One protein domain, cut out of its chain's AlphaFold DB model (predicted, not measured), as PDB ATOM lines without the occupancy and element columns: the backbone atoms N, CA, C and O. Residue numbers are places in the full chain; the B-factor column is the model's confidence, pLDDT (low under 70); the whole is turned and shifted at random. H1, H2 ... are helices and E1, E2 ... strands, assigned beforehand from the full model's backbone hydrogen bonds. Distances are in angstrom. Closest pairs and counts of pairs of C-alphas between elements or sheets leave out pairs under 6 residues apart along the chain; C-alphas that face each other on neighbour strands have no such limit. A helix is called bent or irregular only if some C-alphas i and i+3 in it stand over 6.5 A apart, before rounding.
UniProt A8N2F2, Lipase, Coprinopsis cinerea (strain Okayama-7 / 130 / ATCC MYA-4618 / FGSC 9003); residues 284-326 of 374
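Overview. This is residues 284 to 326 of the 374 residues of the protein "Lipase" of Coprinopsis cinerea (strain Okayama-7 / 130 / ATCC MYA-4618 / FGSC 9003) (UniProt A8N2F2). The printed part is a flat, loose layout in which the chain runs back and forth three times: a small hairpin of two short strands, E1 and E2, with one helix, H1, alongside E2 on the side away from E1. Wide loops join the three passes, and residues 319 to 326 make a tail after H1. The printed part has 43 residues with two named strands and one named helix, in the order E1, E2, H1, and the sheet, of order E1 - E2, is antiparallel. The class is mixed, helices and strands, though under half of the residues, 18 of the 43, are in named elements. The whole is loose, with a radius of gyration of the C-alphas of 12.1 A, and its C-alphas span 31 by 29 by 12 A along their three main axes.

Along the chain. The printed part begins with E1, residues 284 to 286, which is 6.4 A long from first to last C-alpha. C-alpha 284 is at (-4.741, 32.649, 43.260), and along E1 the x value falls to -10.356 at C-alpha 286. Residues 287 to 295 follow as a short link of 9 residues. E2, residues 296 to 299, measures 10.5 A from first to last C-alpha and is the longest strand by residues, with 4. Its C-alpha 296 is at (-12.512, 31.604, 46.328), and x rises along it to -2.523 at C-alpha 299. After the short link of residues 300 to 307 comes H1, residues 308 to 318, which is 15.4 A long from first to last C-alpha. Here x falls again, from 1.915 at C-alpha 308 to -9.815 at C-alpha 318, which is at (-9.815, 31.647, 51.203). In the tail, residues 322 to 324 are a run of helix too short to bear a name.

Arrangement. E1 and E2 form a hairpin of antiparallel neighbour strands, with an angle of 137 degrees between their N-to-C directions. Among the C-alphas that face each other, those of Leu 285 and His 297 are 4.6 A apart and those of Met 286 and Tyr 296 are 5.4 A apart. Across the pair, N 284 and O 298 are within hydrogen-bond range at 2.8 A, and N 296 and O 286 at 3.0 A. E2 and H1 have 9 pairs of C-alphas within 8 A, and their centres are 9.0 A apart. Their closest C-alphas, those of His 297 and Gly 318, are 4.4 A apart. Residues 310 to 318 of H1 make the pairs of C-alphas within 10 A of the sheet: 22 with E2 and 3 with E1. E1 and H1 are apart, with no C-alpha of the one within 8 A of the other. In H1 every O i to N i+4 pair is within hydrogen-bond range, and the helix is not bent.

Size, cuts and confidence. The outline is flat, and the two C-alphas farthest apart, those of Ile 305 and Arg 326, are 35.6 A from each other. From the first to the last printed C-alpha, Lys 284 to Arg 326, the distance is 27.5 A. The printed part has no cut, and both links, E1 to E2 and E2 to H1, are short but not tight. The mean pLDDT of the printed part is 79.4. Nine residues are under 70: residues 291 to 292, in the link from E1 to E2, and residues 301 to 307, in the link from E2 to H1. The mean pLDDT is 88 in E1, 87 in E2 and 84 in H1.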
ATOM      1  N   LYS A 284      -4.090  32.427  44.548       87.81
ATOM      2  CA  LYS A 284      -4.741  32.649  43.260       87.81
ATOM      3  C   LYS A 284      -6.253  32.551  43.407       87.81
ATOM      4  O   LYS A 284      -6.753  31.712  44.163       87.81
ATOM      5  N   LEU A 285      -6.955  33.392  42.657       90.12
ATOM      6  CA  LEU A 285      -8.401  33.321  42.517       90.12
ATOM      7  C   LEU A 285      -8.777  32.051  41.745       90.12
ATOM      8  O   LEU A 285      -8.152  31.716  40.739       90.12
ATOM      9  N   MET A 286      -9.795  31.348  42.222       86.69
ATOM     10  CA  MET A 286     -10.356  30.162  41.588       86.69
ATOM     11  C   MET A 286     -11.862  30.335  41.429       86.69
ATOM     12  O   MET A 286     -12.550  30.748  42.364       86.69
ATOM     13  N   SER A 287     -12.368  29.946  40.262       85.38
ATOM     14  CA  SER A 287     -13.800  29.802  40.010       85.38
ATOM     15  C   SER A 287     -14.200  28.324  40.112       85.38
ATOM     16  O   SER A 287     -13.438  27.456  39.673       85.38
ATOM     17  N   PRO A 288     -15.370  28.004  40.687       81.19
ATOM     18  CA  PRO A 288     -15.870  26.635  40.717       81.19
ATOM     19  C   PRO A 288     -16.090  26.091  39.299       81.19
ATOM     20  O   PRO A 288     -16.676  26.758  38.449       81.19
ATOM     21  N   SER A 289     -15.673  24.848  39.055       75.00
ATOM     22  CA  SER A 289     -15.786  24.177  37.751       75.00
ATOM     23  C   SER A 289     -17.230  23.933  37.296       75.00
ATOM     24  O   SER A 289     -17.477  23.792  36.103       75.00
ATOM     25  N   SER A 290     -18.187  23.899  38.225       70.69
ATOM     26  CA  SER A 290     -19.611  23.658  37.966       70.69
ATOM     27  C   SER A 290     -20.434  24.930  37.709       70.69
ATOM     28  O   SER A 290     -21.659  24.844  37.636       70.69
ATOM     29  N   GLY A 291     -19.810  26.117  37.643       64.38
ATOM     30  CA  GLY A 291     -20.491  27.408  37.424       64.38
ATOM     31  C   GLY A 291     -21.443  27.858  38.547       64.38
ATOM     32  O   GLY A 291     -21.971  28.963  38.505       64.38
ATOM     33  N   SER A 292     -21.647  27.021  39.567       61.81
ATOM     34  CA  SER A 292     -22.526  27.238  40.716       61.81
ATOM     35  C   SER A 292     -21.686  27.309  41.993       61.81
ATOM     36  O   SER A 292     -21.469  26.318  42.686       61.81
ATOM     37  N   GLY A 293     -21.150  28.490  42.285       70.44
ATOM     38  CA  GLY A 293     -20.423  28.757  43.525       70.44
ATOM     39  C   GLY A 293     -19.718  30.109  43.494       70.44
ATOM     40  O   GLY A 293     -19.475  30.665  42.424       70.44
ATOM     41  N   GLN A 294     -19.402  30.645  44.669       79.31
ATOM     42  CA  GLN A 294     -18.632  31.883  44.765       79.31
ATOM     43  C   GLN A 294     -17.160  31.632  44.423       79.31
ATOM     44  O   GLN A 294     -16.621  30.549  44.674       79.31
ATOM     45  N   ASN A 295     -16.511  32.647  43.851       86.62
ATOM     46  CA  ASN A 295     -15.067  32.621  43.667       86.62
ATOM     47  C   ASN A 295     -14.379  32.524  45.034       86.62
ATOM     48  O   ASN A 295     -14.827  33.129  46.006       86.62
ATOM     49  N   TYR A 296     -13.278  31.784  45.098       88.12
ATOM     50  CA  TYR A 296     -12.512  31.604  46.328       88.12
ATOM     51  C   TYR A 296     -11.014  31.674  46.047       88.12
ATOM     52  O   TYR A 296     -10.559  31.414  44.932       88.12
ATOM     53  N   HIS A 297     -10.230  32.005  47.068       89.56
ATOM     54  CA  HIS A 297      -8.772  32.026  46.964       89.56
ATOM     55  C   HIS A 297      -8.171  30.688  47.409       89.56
ATOM     56  O   HIS A 297      -8.646  30.048  48.347       89.56
ATOM     57  N   THR A 298      -7.106  30.252  46.737       86.75
ATOM     58  CA  THR A 298      -6.324  29.068  47.122       86.75
ATOM     59  C   THR A 298      -4.827  29.373  47.044       86.75
ATOM     60  O   THR A 298      -4.426  30.130  46.158       86.75
ATOM     61  N   PRO A 299      -3.975  28.772  47.894       84.69
ATOM     62  CA  PRO A 299      -2.523  28.869  47.739       84.69
ATOM     63  C   PRO A 299      -2.065  28.466  46.331       84.69
ATOM     64  O   PRO A 299      -2.567  27.487  45.767       84.69
ATOM     65  N   SER A 300      -1.108  29.198  45.764       72.50
ATOM     66  CA  SER A 300      -0.435  28.835  44.509       72.50
ATOM     67  C   SER A 300       0.814  27.979  44.769       72.50
ATOM     68  O   SER A 300       1.573  28.279  45.685       72.50
ATOM     69  N   GLY A 301       1.074  26.967  43.929       67.62
ATOM     70  CA  GLY A 301       2.370  26.264  43.858       67.62
ATOM     71  C   GLY A 301       2.616  25.122  44.862       67.62
ATOM     72  O   GLY A 301       1.697  24.631  45.518       67.62
ATOM     73  N   ILE A 302       3.884  24.684  44.943       55.66
ATOM     74  CA  ILE A 302       4.421  23.566  45.762       55.66
ATOM     75  C   ILE A 302       4.604  23.922  47.258       55.66
ATOM     76  O   ILE A 302       5.081  23.126  48.062       55.66
ATOM     77  N   SER A 303       4.120  25.092  47.673       53.72
ATOM     78  CA  SER A 303       4.268  25.708  49.001       53.72
ATOM     79  C   SER A 303       3.729  24.882  50.185       53.72
ATOM     80  O   SER A 303       3.954  25.245  51.337       53.72
ATOM     81  N   TRP A 304       3.036  23.765  49.937       55.06
ATOM     82  CA  TRP A 304       2.632  22.821  50.985       55.06
ATOM     83  C   TRP A 304       3.833  22.119  51.644       55.06
ATOM     84  O   TRP A 304       3.725  21.735  52.808       55.06
ATOM     85  N   ILE A 305       4.969  21.994  50.938       52.31
ATOM     86  CA  ILE A 305       6.175  21.298  51.425       52.31
ATOM     87  C   ILE A 305       6.920  22.122  52.490       52.31
ATOM     88  O   ILE A 305       7.462  21.550  53.429       52.31
ATOM     89  N   ALA A 306       6.901  23.457  52.399       53.84
ATOM     90  CA  ALA A 306       7.638  24.336  53.316       53.84
ATOM     91  C   ALA A 306       6.789  24.898  54.475       53.84
ATOM     92  O   ALA A 306       7.336  25.453  55.425       53.84
ATOM     93  N   SER A 307       5.451  24.832  54.405       62.09
ATOM     94  CA  SER A 307       4.593  25.609  55.320       62.09
ATOM     95  C   SER A 307       3.211  24.986  55.560       62.09
ATOM     96  O   SER A 307       2.185  25.649  55.395       62.09
ATOM     97  N   GLY A 308       3.161  23.710  55.960       73.12
ATOM     98  CA  GLY A 308       1.915  22.955  56.184       73.12
ATOM     99  C   GLY A 308       0.806  23.721  56.937       73.12
ATOM    100  O   GLY A 308      -0.302  23.834  56.408       73.12
ATOM    101  N   PRO A 309       1.077  24.324  58.113       76.25
ATOM    102  CA  PRO A 309       0.083  25.122  58.835       76.25
ATOM    103  C   PRO A 309      -0.424  26.346  58.053       76.25
ATOM    104  O   PRO A 309      -1.633  26.572  58.002       76.25
ATOM    105  N   LEU A 310       0.462  27.109  57.400       78.06
ATOM    106  CA  LEU A 310       0.081  28.278  56.587       78.06
ATOM    107  C   LEU A 310      -0.751  27.875  55.367       78.06
ATOM    108  O   LEU A 310      -1.712  28.561  55.026       78.06
ATOM    109  N   TYR A 311      -0.440  26.736  54.743       83.19
ATOM    110  CA  TYR A 311      -1.224  26.198  53.632       83.19
ATOM    111  C   TYR A 311      -2.659  25.852  54.064       83.19
ATOM    112  O   TYR A 311      -3.620  26.224  53.383       83.19
ATOM    113  N   LEU A 312      -2.819  25.177  55.209       84.00
ATOM    114  CA  LEU A 312      -4.134  24.835  55.758       84.00
ATOM    115  C   LEU A 312      -4.928  26.087  56.150       84.00
ATOM    116  O   LEU A 312      -6.083  26.221  55.750       84.00
ATOM    117  N   MET A 313      -4.299  27.025  56.863       86.88
ATOM    118  CA  MET A 313      -4.920  28.299  57.241       86.88
ATOM    119  C   MET A 313      -5.358  29.100  56.012       86.88
ATOM    120  O   MET A 313      -6.497  29.554  55.949       86.88
ATOM    121  N   SER A 314      -4.503  29.206  54.992       88.00
ATOM    122  CA  SER A 314      -4.826  29.918  53.753       88.00
ATOM    123  C   SER A 314      -6.018  29.298  53.016       88.00
ATOM    124  O   SER A 314      -6.894  30.027  52.551       88.00
ATOM    125  N   ARG A 315      -6.119  27.960  52.962       87.31
ATOM    126  CA  ARG A 315      -7.293  27.281  52.382       87.31
ATOM    127  C   ARG A 315      -8.578  27.556  53.158       87.31
ATOM    128  O   ARG A 315      -9.624  27.712  52.530       87.31
ATOM    129  N   SER A 316      -8.506  27.592  54.486       89.19
ATOM    130  CA  SER A 316      -9.660  27.881  55.344       89.19
ATOM    131  C   SER A 316     -10.123  29.330  55.203       89.19
ATOM    132  O   SER A 316     -11.311  29.570  55.019       89.19
ATOM    133  N   ILE A 317      -9.193  30.292  55.215       91.75
ATOM    134  CA  ILE A 317      -9.485  31.722  55.033       91.75
ATOM    135  C   ILE A 317     -10.039  31.994  53.630       91.75
ATOM    136  O   ILE A 317     -11.026  32.708  53.482       91.75
ATOM    137  N   GLY A 318      -9.437  31.401  52.595       90.38
ATOM    138  CA  GLY A 318      -9.815  31.647  51.203       90.38
ATOM    139  C   GLY A 318     -11.222  31.173  50.829       90.38
ATOM    140  O   GLY A 318     -11.756  31.638  49.825       90.38
ATOM    141  N   LYS A 319     -11.817  30.275  51.627       89.62
ATOM    142  CA  LYS A 319     -13.187  29.748  51.477       89.62
ATOM    143  C   LYS A 319     -14.123  30.174  52.610       89.62
ATOM    144  O   LYS A 319     -15.178  29.568  52.791       89.62
ATOM    145  N   PHE A 320     -13.712  31.148  53.413       92.00
ATOM    146  CA  PHE A 320     -14.475  31.572  54.571       92.00
ATOM    147  C   PHE A 320     -15.814  32.198  54.147       92.00
ATOM    148  O   PHE A 320     -15.846  33.104  53.315       92.00
ATOM    149  N   ASP A 321     -16.913  31.727  54.736       90.25
ATOM    150  CA  ASP A 321     -18.258  32.224  54.448       90.25
ATOM    151  C   ASP A 321     -18.627  33.382  55.385       90.25
ATOM    152  O   ASP A 321     -18.960  33.192  56.558       90.25
ATOM    153  N   PHE A 322     -18.593  34.601  54.848       90.88
ATOM    154  CA  PHE A 322     -18.954  35.819  55.573       90.88
ATOM    155  C   PHE A 322     -20.428  35.875  55.992       90.88
ATOM    156  O   PHE A 322     -20.759  36.598  56.932       90.88
ATOM    157  N   SER A 323     -21.318  35.093  55.367       89.44
ATOM    158  CA  SER A 323     -22.739  35.067  55.738       89.44
ATOM    159  C   SER A 323     -22.976  34.528  57.153       89.44
ATOM    160  O   SER A 323     -24.010  34.830  57.758       89.44
ATOM    161  N   LEU A 324     -22.001  33.799  57.707       89.94
ATOM    162  CA  LEU A 324     -22.031  33.226  59.051       89.94
ATOM    163  C   LEU A 324     -21.664  34.227  60.159       89.94
ATOM    164  O   LEU A 324     -21.842  33.899  61.334       89.94
ATOM    165  N   ILE A 325     -21.145  35.413  59.815       92.81
ATOM    166  CA  ILE A 325     -20.642  36.389  60.793       92.81
ATOM    167  C   ILE A 325     -21.740  37.340  61.267       92.81
ATOM    168  O   ILE A 325     -22.461  37.940  60.466       92.81
ATOM    169  N   ARG A 326     -21.850  37.500  62.583       91.38
ATOM    170  CA  ARG A 326     -22.682  38.467  63.293       91.38
ATOM    171  C   ARG A 326     -21.851  39.104  64.429       91.38
ATOM    172  O   ARG A 326     -21.249  38.348  65.186       91.38
TER     173      ARG A 326